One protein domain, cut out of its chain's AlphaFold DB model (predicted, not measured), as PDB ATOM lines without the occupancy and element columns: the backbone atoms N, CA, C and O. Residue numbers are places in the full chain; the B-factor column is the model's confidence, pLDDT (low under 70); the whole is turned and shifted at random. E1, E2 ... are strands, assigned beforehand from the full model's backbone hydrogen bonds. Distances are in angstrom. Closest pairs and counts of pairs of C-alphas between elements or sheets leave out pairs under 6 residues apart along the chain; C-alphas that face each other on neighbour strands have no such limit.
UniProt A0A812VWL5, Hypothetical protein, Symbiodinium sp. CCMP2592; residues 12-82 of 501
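Overview. This is residues 12 to 82 of the 501 residues of the protein "Hypothetical protein" of Symbiodinium sp. CCMP2592 (UniProt A0A812VWL5). The chain is wound in stacked turns: two long strands, E2 and E3, each fold back sharply on themselves and lie side by side, one turn beside the next. At one end of the stack short E1 pairs with E2, and the long link of residues 15 to 26 completes a looser turn; at the other end the hairpin of E4 and E5 covers E3. The printed part has 71 residues with five named strands, E1 to E5 along the chain, and no named helix; the class is all strand. They form one strongly twisted mixed sheet in the order E1, E2, E3, E5, E4. The whole is compact and rounded, with a radius of gyration of the C-alphas of 11.1 A and spans of 27 by 25 by 18 A.

Along the chain. E2, residues 27 to 41, is the longest strand by residues; its first and last C-alphas are 11.2 A apart, and it bends by 157 degrees at residue 36. E3, residues 48 to 61, measures 9.8 A and bends by 162 degrees at residue 57; its C-alpha 48 is at (-23.782, 19.707, -26.265). E1 is residues 12 to 14, 6.3 A, with C-alpha 12 at (-35.834, 29.006, -31.430). E4, residues 66 to 71, measures 14.5 A, and E5, residues 76 to 81, 12.7 A, ending with C-alpha 81 at (-21.268, 10.560, -23.992).

Arrangement. E2 and E3 are parallel neighbours, and C-alphas 30 and 51 face each other at 4.6 A. N 36 and O 56, at 2.8 A, and N 51 and O 29, at 2.8 A, are within hydrogen-bond range. E1, an edge strand, is parallel to E2 at 16 degrees, with N 14 and O 35 within hydrogen-bond range at 3.0 A. E5 is antiparallel to E3, with N 50 and O 77 within hydrogen-bond range at 2.8 A. E4, the other edge strand, forms a hairpin with E5, antiparallel at 152 degrees, with N 67 and O 80 within hydrogen-bond range at 2.9 A. The closest C-alphas of E3 and E4 are those of Phe 60 and Ser 68, 6.3 A apart. E1 is apart from E3, E4 and E5, and E2 is apart from E4.

Size, cuts and confidence. The two C-alphas farthest apart are those of Glu 22 and Glu 73, 31.8 A. The printed part has no cut. The link from E1 to E2 is long, with 12 residues; that from E2 to E3 is short, and those from E3 to E4 and E4 to E5 are tight. The mean pLDDT of the printed part is 80.5; residue 12 and residues 14 to 25 are under 70.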
ATOM      1  N   LEU A  12     -37.238  28.666 -31.218       68.06
ATOM      2  CA  LEU A  12     -35.834  29.006 -31.430       68.06
ATOM      3  C   LEU A  12     -35.429  28.483 -32.815       68.06
ATOM      4  O   LEU A  12     -35.236  27.280 -32.994       68.06
ATOM      5  N   LYS A  13     -35.346  29.384 -33.799       73.25
ATOM      6  CA  LYS A  13     -34.819  29.076 -35.134       73.25
ATOM      7  C   LYS A  13     -33.351  29.486 -35.189       73.25
ATOM      8  O   LYS A  13     -33.039  30.665 -35.032       73.25
ATOM      9  N   LEU A  14     -32.464  28.514 -35.361       67.94
ATOM     10  CA  LEU A  14     -31.034  28.741 -35.544       67.94
ATOM     11  C   LEU A  14     -30.696  28.411 -37.002       67.94
ATOM     12  O   LEU A  14     -30.582  27.242 -37.362       67.94
ATOM     13  N   ASP A  15     -30.562  29.445 -37.835       52.75
ATOM     14  CA  ASP A  15     -30.272  29.287 -39.271       52.75
ATOM     15  C   ASP A  15     -28.811  28.866 -39.536       52.75
ATOM     16  O   ASP A  15     -28.510  28.328 -40.592       52.75
ATOM     17  N   SER A  16     -27.903  29.100 -38.582       52.03
ATOM     18  CA  SER A  16     -26.563  28.498 -38.454       52.03
ATOM     19  C   SER A  16     -25.924  29.023 -37.162       52.03
ATOM     20  O   SER A  16     -25.896  30.229 -36.914       52.03
ATOM     21  N   ALA A  17     -25.448  28.139 -36.283       55.59
ATOM     22  CA  ALA A  17     -24.834  28.540 -35.016       55.59
ATOM     23  C   ALA A  17     -23.516  27.792 -34.810       55.59
ATOM     24  O   ALA A  17     -23.501  26.613 -34.461       55.59
ATOM     25  N   ASN A  18     -22.400  28.494 -35.012       49.19
ATOM     26  CA  ASN A  18     -21.088  28.015 -34.595       49.19
ATOM     27  C   ASN A  18     -20.841  28.494 -33.159       49.19
ATOM     28  O   ASN A  18     -20.448  29.638 -32.925       49.19
ATOM     29  N   LEU A  19     -21.166  27.647 -32.185       60.19
ATOM     30  CA  LEU A  19     -21.061  27.971 -30.764       60.19
ATOM     31  C   LEU A  19     -19.631  27.700 -30.278       60.19
ATOM     32  O   LEU A  19     -19.341  26.664 -29.688       60.19
ATOM     33  N   SER A  20     -18.722  28.646 -30.509       47.47
ATOM     34  CA  SER A  20     -17.383  28.604 -29.914       47.47
ATOM     35  C   SER A  20     -17.435  29.158 -28.487       47.47
ATOM     36  O   SER A  20     -17.305  30.363 -28.267       47.47
ATOM     37  N   THR A  21     -17.661  28.304 -27.491       55.97
ATOM     38  CA  THR A  21     -17.513  28.700 -26.085       55.97
ATOM     39  C   THR A  21     -16.077  28.454 -25.632       55.97
ATOM     40  O   THR A  21     -15.631  27.313 -25.603       55.97
ATOM     41  N   GLU A  22     -15.356  29.500 -25.218       52.53
ATOM     42  CA  GLU A  22     -14.029  29.348 -24.588       52.53
ATOM     43  C   GLU A  22     -14.089  28.646 -23.218       52.53
ATOM     44  O   GLU A  22     -13.060  28.206 -22.708       52.53
ATOM     45  N   SER A  23     -15.273  28.511 -22.598       54.28
ATOM     46  CA  SER A  23     -15.404  27.762 -21.347       54.28
ATOM     47  C   SER A  23     -15.686  26.280 -21.597       54.28
ATOM     48  O   SER A  23     -16.618  25.921 -22.306       54.28
ATOM     49  N   SER A  24     -14.918  25.421 -20.925       57.88
ATOM     50  CA  SER A  24     -15.011  23.949 -20.926       57.88
ATOM     51  C   SER A  24     -16.319  23.378 -20.353       57.88
ATOM     52  O   SER A  24     -16.524  22.163 -20.338       57.88
ATOM     53  N   SER A  25     -17.199  24.249 -19.859       65.25
ATOM     54  CA  SER A  25     -18.556  23.937 -19.430       65.25
ATOM     55  C   SER A  25     -19.443  23.764 -20.663       65.25
ATOM     56  O   SER A  25     -19.605  24.723 -21.416       65.25
ATOM     57  N   GLY A  26     -19.999  22.574 -20.877       78.44
ATOM     58  CA  GLY A  26     -20.787  22.288 -22.073       78.44
ATOM     59  C   GLY A  26     -22.019  23.173 -22.289       78.44
ATOM     60  O   GLY A  26     -22.413  23.980 -21.441       78.44
ATOM     61  N   ILE A  27     -22.607  23.026 -23.472       82.94
ATOM     62  CA  ILE A  27     -23.752  23.800 -23.949       82.94
ATOM     63  C   ILE A  27     -25.032  23.069 -23.549       82.94
ATOM     64  O   ILE A  27     -25.230  21.913 -23.913       82.94
ATOM     65  N   TYR A  28     -25.900  23.780 -22.831       85.44
ATOM     66  CA  TYR A  28     -27.229  23.317 -22.446       85.44
ATOM     67  C   TYR A  28     -28.250  24.356 -22.901       85.44
ATOM     68  O   TYR A  28     -28.246  25.484 -22.401       85.44
ATOM     69  N   ILE A  29     -29.114  23.994 -23.850       84.31
ATOM     70  CA  ILE A  29     -30.199  24.862 -24.329       84.31
ATOM     71  C   ILE A  29     -31.529  24.165 -24.073       84.31
ATOM     72  O   ILE A  29     -31.678  22.986 -24.362       84.31
ATOM     73  N   SER A  30     -32.510  24.891 -23.547       84.38
ATOM     74  CA  SER A  30     -33.879  24.400 -23.390       84.38
ATOM     75  C   SER A  30     -34.817  25.295 -24.195       84.38
ATOM     76  O   SER A  30     -34.783  26.516 -24.040       84.38
ATOM     77  N   ALA A  31     -35.616  24.704 -25.079       83.94
ATOM     78  CA  ALA A  31     -36.586  25.396 -25.924       83.94
ATOM     79  C   ALA A  31     -37.835  24.525 -26.085       83.94
ATOM     80  O   ALA A  31     -37.741  23.312 -26.024       83.94
ATOM     81  N   HIS A  32     -39.015  25.101 -26.322       78.69
ATOM     82  CA  HIS A  32     -40.200  24.264 -26.556       78.69
ATOM     83  C   HIS A  32     -40.101  23.533 -27.902       78.69
ATOM     84  O   HIS A  32     -40.341  22.333 -27.971       78.69
ATOM     85  N   ASN A  33     -39.715  24.257 -28.956       83.44
ATOM     86  CA  ASN A  33     -39.470  23.718 -30.289       83.44
ATOM     87  C   ASN A  33     -38.109  24.224 -30.778       83.44
ATOM     88  O   ASN A  33     -37.847  25.431 -30.720       83.44
ATOM     89  N   LEU A  34     -37.274  23.317 -31.278       84.06
ATOM     90  CA  LEU A  34     -35.944  23.616 -31.801       84.06
ATOM     91  C   LEU A  34     -35.910  23.341 -33.310       84.06
ATOM     92  O   LEU A  34     -36.140  22.214 -33.733       84.06
ATOM     93  N   SER A  35     -35.606  24.348 -34.128       87.31
ATOM     94  CA  SER A  35     -35.319  24.147 -35.558       87.31
ATOM     95  C   SER A  35     -33.887  24.574 -35.827       87.31
ATOM     96  O   SER A  35     -33.549  25.749 -35.658       87.31
ATOM     97  N   VAL A  36     -33.055  23.614 -36.214       84.25
ATOM     98  CA  VAL A  36     -31.679  23.835 -36.650       84.25
ATOM     99  C   VAL A  36     -31.617  23.434 -38.115       84.25
ATOM    100  O   VAL A  36     -31.604  22.248 -38.450       84.25
ATOM    101  N   ASP A  37     -31.630  24.441 -38.982       82.31
ATOM    102  CA  ASP A  37     -31.728  24.233 -40.429       82.31
ATOM    103  C   ASP A  37     -30.364  23.848 -41.052       82.31
ATOM    104  O   ASP A  37     -30.326  23.363 -42.181       82.31
ATOM    105  N   ASP A  38     -29.263  24.010 -40.304       84.75
ATOM    106  CA  ASP A  38     -27.880  23.736 -40.726       84.75
ATOM    107  C   ASP A  38     -27.136  22.789 -39.751       84.75
ATOM    108  O   ASP A  38     -27.672  22.343 -38.737       84.75
ATOM    109  N   VAL A  39     -25.886  22.442 -40.058       85.44
ATOM    110  CA  VAL A  39     -25.039  21.564 -39.247       85.44
ATOM    111  C   VAL A  39     -24.594  22.266 -37.961       85.44
ATOM    112  O   VAL A  39     -23.911  23.291 -37.989       85.44
ATOM    113  N   MET A  40     -24.911  21.677 -36.808       88.12
ATOM    114  CA  MET A  40     -24.484  22.195 -35.509       88.12
ATOM    115  C   MET A  40     -23.160  21.568 -35.073       88.12
ATOM    116  O   MET A  40     -23.077  20.365 -34.824       88.12
ATOM    117  N   ASN A  41     -22.108  22.383 -34.974       90.06
ATOM    118  CA  ASN A  41     -20.774  21.921 -34.605       90.06
ATOM    119  C   ASN A  41     -20.556  21.961 -33.081       90.06
ATOM    120  O   ASN A  41     -20.351  23.030 -32.513       90.06
ATOM    121  N   CYS A  42     -20.555  20.793 -32.435       90.94
ATOM    122  CA  CYS A  42     -20.339  20.639 -30.991       90.94
ATOM    123  C   CYS A  42     -18.903  20.200 -30.633       90.94
ATOM    124  O   CYS A  42     -18.621  19.865 -29.482       90.94
ATOM    125  N   THR A  43     -17.981  20.171 -31.600       88.44
ATOM    126  CA  THR A  43     -16.640  19.560 -31.458       88.44
ATOM    127  C   THR A  43     -15.741  20.221 -30.410       88.44
ATOM    128  O   THR A  43     -14.833  19.570 -29.896       88.44
ATOM    129  N   SER A  44     -15.980  21.490 -30.066       86.94
ATOM    130  CA  SER A  44     -15.204  22.238 -29.066       86.94
ATOM    131  C   SER A  44     -15.716  22.084 -27.632       86.94
ATOM    132  O   SER A  44     -15.090  22.594 -26.705       86.94
ATOM    133  N   THR A  45     -16.851  21.414 -27.430       86.19
ATOM    134  CA  THR A  45     -17.522  21.320 -26.126       86.19
ATOM    135  C   THR A  45     -17.629  19.879 -25.663       86.19
ATOM    136  O   THR A  45     -17.925  19.004 -26.461       86.19
ATOM    137  N   SER A  46     -17.416  19.620 -24.372       80.94
ATOM    138  CA  SER A  46     -17.488  18.270 -23.791       80.94
ATOM    139  C   SER A  46     -18.910  17.697 -23.757       80.94
ATOM    140  O   SER A  46     -19.087  16.486 -23.856       80.94
ATOM    141  N   THR A  47     -19.917  18.562 -23.634       82.56
ATOM    142  CA  THR A  47     -21.339  18.218 -23.718       82.56
ATOM    143  C   THR A  47     -22.072  19.280 -24.534       82.56
ATOM    144  O   THR A  47     -21.774  20.471 -24.431       82.56
ATOM    145  N   CYS A  48     -23.007  18.844 -25.377       90.44
ATOM    146  CA  CYS A  48     -23.782  19.707 -26.265       90.44
ATOM    147  C   CYS A  48     -25.196  19.135 -26.347       90.44
ATOM    148  O   CYS A  48     -25.467  18.282 -27.190       90.44
ATOM    149  N   THR A  49     -26.054  19.523 -25.404       90.12
ATOM    150  CA  THR A  49     -27.393  18.945 -25.257       90.12
ATOM    151  C   THR A  49     -28.477  20.010 -25.337       90.12
ATOM    152  O   THR A  49     -28.353  21.126 -24.821       90.12
ATOM    153  N   PHE A  50     -29.565  19.640 -25.998       89.06
ATOM    154  CA  PHE A  50     -30.714  20.484 -26.257       89.06
ATOM    155  C   PHE A  50     -31.956  19.766 -25.757       89.06
ATOM    156  O   PHE A  50     -32.234  18.650 -26.181       89.06
ATOM    157  N   TYR A  51     -32.703  20.422 -24.882       88.00
ATOM    158  CA  TYR A  51     -33.973  19.924 -24.384       88.00
ATOM    159  C   TYR A  51     -35.113  20.586 -25.159       88.00
ATOM    160  O   TYR A  51     -35.279  21.807 -25.046       88.00
ATOM    161  N   ALA A  52     -35.872  19.818 -25.948       86.00
ATOM    162  CA  ALA A  52     -37.018  20.328 -26.700       86.00
ATOM    163  C   ALA A  52     -38.149  19.311 -26.894       86.00
ATOM    164  O   ALA A  52     -37.903  18.131 -27.097       86.00
ATOM    165  N   ASN A  53     -39.406  19.770 -26.903       82.44
ATOM    166  CA  ASN A  53     -40.558  18.880 -27.113       82.44
ATOM    167  C   ASN A  53     -40.609  18.345 -28.549       82.44
ATOM    168  O   ASN A  53     -41.033  17.219 -28.782       82.44
ATOM    169  N   ALA A  54     -40.169  19.164 -29.504       80.31
ATOM    170  CA  ALA A  54     -39.955  18.776 -30.887       80.31
ATOM    171  C   ALA A  54     -38.679  19.446 -31.398       80.31
ATOM    172  O   ALA A  54     -38.531  20.669 -31.280       80.31
ATOM    173  N   ALA A  55     -37.777  18.666 -31.988       81.19
ATOM    174  CA  ALA A  55     -36.611  19.196 -32.671       81.19
ATOM    175  C   ALA A  55     -36.581  18.743 -34.129       81.19
ATOM    176  O   ALA A  55     -36.848  17.590 -34.453       81.19
ATOM    177  N   ARG A  56     -36.224  19.666 -35.016       81.00
ATOM    178  CA  ARG A  56     -35.852  19.371 -36.394       81.00
ATOM    179  C   ARG A  56     -34.425  19.854 -36.565       81.00
ATOM    180  O   ARG A  56     -34.194  21.055 -36.656       81.00
ATOM    181  N   SER A  57     -33.474  18.930 -36.527       73.81
ATOM    182  CA  SER A  57     -32.057  19.226 -36.727       73.81
ATOM    183  C   SER A  57     -31.591  18.602 -38.030       73.81
ATOM    184  O   SER A  57     -31.931  17.453 -38.314       73.81
ATOM    185  N   ALA A  58     -30.817  19.347 -38.817       73.88
ATOM    186  CA  ALA A  58     -30.183  18.793 -40.001       73.88
ATOM    187  C   ALA A  58     -29.152  17.723 -39.612       73.88
ATOM    188  O   ALA A  58     -29.193  16.625 -40.161       73.88
ATOM    189  N   THR A  59     -28.222  18.024 -38.692       88.69
ATOM    190  CA  THR A  59     -27.093  17.150 -38.308       88.69
ATOM    191  C   THR A  59     -26.314  17.752 -37.114       88.69
ATOM    192  O   THR A  59     -26.038  18.950 -37.113       88.69
ATOM    193  N   PHE A  60     -25.879  16.940 -36.138       89.75
ATOM    194  CA  PHE A  60     -24.960  17.361 -35.058       89.75
ATOM    195  C   PHE A  60     -23.550  16.792 -35.281       89.75
ATOM    196  O   PHE A  60     -23.406  15.582 -35.414       89.75
ATOM    197  N   LEU A  61     -22.500  17.621 -35.288       92.56
ATOM    198  CA  LEU A  61     -21.110  17.140 -35.315       92.56
ATOM    199  C   LEU A  61     -20.594  16.991 -33.891       92.56
ATOM    200  O   LEU A  61     -20.297  17.982 -33.218       92.56
ATOM    201  N   CYS A  62     -20.477  15.745 -33.452       92.75
ATOM    202  CA  CYS A  62     -20.124  15.424 -32.082       92.75
ATOM    203  C   CYS A  62     -18.607  15.261 -31.884       92.75
ATOM    204  O   CYS A  62     -17.907  14.796 -32.795       92.75
ATOM    205  N   PRO A  63     -18.066  15.658 -30.714       92.12
ATOM    206  CA  PRO A  63     -16.693  15.345 -30.343       92.12
ATOM    207  C   PRO A  63     -16.520  13.837 -30.105       92.12
ATOM    208  O   PRO A  63     -17.479  13.095 -29.884       92.12
ATOM    209  N   LEU A  64     -15.266  13.389 -30.103       91.81
ATOM    210  CA  LEU A  64     -14.905  11.999 -29.816       91.81
ATOM    211  C   LEU A  64     -15.480  11.518 -28.479       91.81
ATOM    212  O   LEU A  64     -15.462  12.239 -27.484       91.81
ATOM    213  N   GLY A  65     -15.947  10.273 -28.453       93.25
ATOM    214  CA  GLY A  65     -16.595   9.688 -27.283       93.25
ATOM    215  C   GLY A  65     -18.007  10.168 -27.006       93.25
ATOM    216  O   GLY A  65     -18.593   9.761 -26.003       93.25
ATOM    217  N   THR A  66     -18.577  10.969 -27.899       94.25
ATOM    218  CA  THR A  66     -19.994  11.309 -27.868       94.25
ATOM    219  C   THR A  66     -20.643  10.943 -29.194       94.25
ATOM    220  O   THR A  66     -20.022  11.063 -30.248       94.25
ATOM    221  N   GLY A  67     -21.879  10.467 -29.144       93.06
ATOM    222  CA  GLY A  67     -22.675  10.140 -30.321       93.06
ATOM    223  C   GLY A  67     -23.864  11.074 -30.446       93.06
ATOM    224  O   GLY A  67     -24.334  11.628 -29.447       93.06
ATOM    225  N   SER A  68     -24.361  11.225 -31.671       92.25
ATOM    226  CA  SER A  68     -25.632  11.904 -31.902       92.25
ATOM    227  C   SER A  68     -26.762  11.070 -31.317       92.25
ATOM    228  O   SER A  68     -26.858   9.869 -31.589       92.25
ATOM    229  N   VAL A  69     -27.628  11.708 -30.549       87.00
ATOM    230  CA  VAL A  69     -28.788  11.060 -29.959       87.00
ATOM    231  C   VAL A  69     -30.047  11.793 -30.384       87.00
ATOM    232  O   VAL A  69     -30.110  13.021 -30.328       87.00
ATOM    233  N   ASP A  70     -31.023  11.000 -30.811       81.06
ATOM    234  CA  ASP A  70     -32.376  11.423 -31.133       81.06
ATOM    235  C   ASP A  70     -33.334  10.555 -30.305       81.06
ATOM    236  O   ASP A  70     -33.805   9.506 -30.749       81.06
ATOM    237  N   PHE A  71     -33.490  10.902 -29.022       78.38
ATOM    238  CA  PHE A  71     -34.460  10.241 -28.150       78.38
ATOM    239  C   PHE A  71     -35.740  11.075 -28.125       78.38
ATOM    240  O   PHE A  71     -35.932  11.890 -27.220       78.38
ATOM    241  N   GLU A  72     -36.643  10.826 -29.079       74.56
ATOM    242  CA  GLU A  72     -37.969  11.464 -29.102       74.56
ATOM    243  C   GLU A  72     -38.718  11.304 -27.762       74.56
ATOM    244  O   GLU A  72     -39.424  12.215 -27.338       74.56
ATOM    245  N   GLU A  73     -38.513  10.191 -27.046       79.44
ATOM    246  CA  GLU A  73     -39.170   9.907 -25.761       79.44
ATOM    247  C   GLU A  73     -38.650  10.742 -24.577       79.44
ATOM    248  O   GLU A  73     -39.375  10.937 -23.601       79.44
ATOM    249  N   LEU A  74     -37.400  11.219 -24.629       79.38
ATOM    250  CA  LEU A  74     -36.743  11.927 -23.518       79.38
ATOM    251  C   LEU A  74     -36.582  13.431 -23.769       79.38
ATOM    252  O   LEU A  74     -36.118  14.137 -22.877       79.38
ATOM    253  N   HIS A  75     -36.987  13.918 -24.949       83.94
ATOM    254  CA  HIS A  75     -36.851  15.319 -25.365       83.94
ATOM    255  C   HIS A  75     -35.398  15.834 -25.384       83.94
ATOM    256  O   HIS A  75     -35.179  17.044 -25.415       83.94
ATOM    257  N   ASP A  76     -34.414  14.929 -25.400       85.81
ATOM    258  CA  ASP A  76     -32.984  15.240 -25.415       85.81
ATOM    259  C   ASP A  76     -32.398  15.023 -26.816       85.81
ATOM    260  O   ASP A  76     -32.389  13.909 -27.345       85.81
ATOM    261  N   PHE A  77     -31.841  16.092 -27.383       88.88
ATOM    262  CA  PHE A  77     -31.153  16.098 -28.672       88.88
ATOM    263  C   PHE A  77     -29.710  16.568 -28.501       88.88
ATOM    264  O   PHE A  77     -29.402  17.377 -27.623       88.88
ATOM    265  N   GLY A  78     -28.815  16.106 -29.371       91.56
ATOM    266  CA  GLY A  78     -27.437  16.592 -29.449       91.56
ATOM    267  C   GLY A  78     -26.403  15.488 -29.263       91.56
ATOM    268  O   GLY A  78     -26.589  14.368 -29.738       91.56
ATOM    269  N   CYS A  79     -25.294  15.822 -28.606       93.62
ATOM    270  CA  CYS A  79     -24.143  14.942 -28.423       93.62
ATOM    271  C   CYS A  79     -24.058  14.454 -26.977       93.62
ATOM    272  O   CYS A  79     -23.765  15.233 -26.063       93.62
ATOM    273  N   LEU A  80     -24.284  13.154 -26.780       92.56
ATOM    274  CA  LEU A  80     -24.197  12.494 -25.476       92.56
ATOM    275  C   LEU A  80     -22.994  11.561 -25.414       92.56
ATOM    276  O   LEU A  80     -22.665  10.893 -26.393       92.56
ATOM    277  N   ALA A  81     -22.357  11.494 -24.244       93.69
ATOM    278  CA  ALA A  81     -21.268  10.560 -23.992       93.69
ATOM    279  C   ALA A  81     -21.724   9.110 -24.203       93.69
ATOM    280  O   ALA A  81     -22.795   8.712 -23.736       93.69
ATOM    281  N   CYS A  82     -20.897   8.322 -24.889       95.31
ATOM    282  CA  CYS A  82     -21.185   6.912 -25.118       95.31
ATOM    283  C   CYS A  82     -21.217   6.138 -23.797       95.31
ATOM    284  O   CYS A  82     -20.423   6.387 -22.883       95.31
TER     285      CYS A  82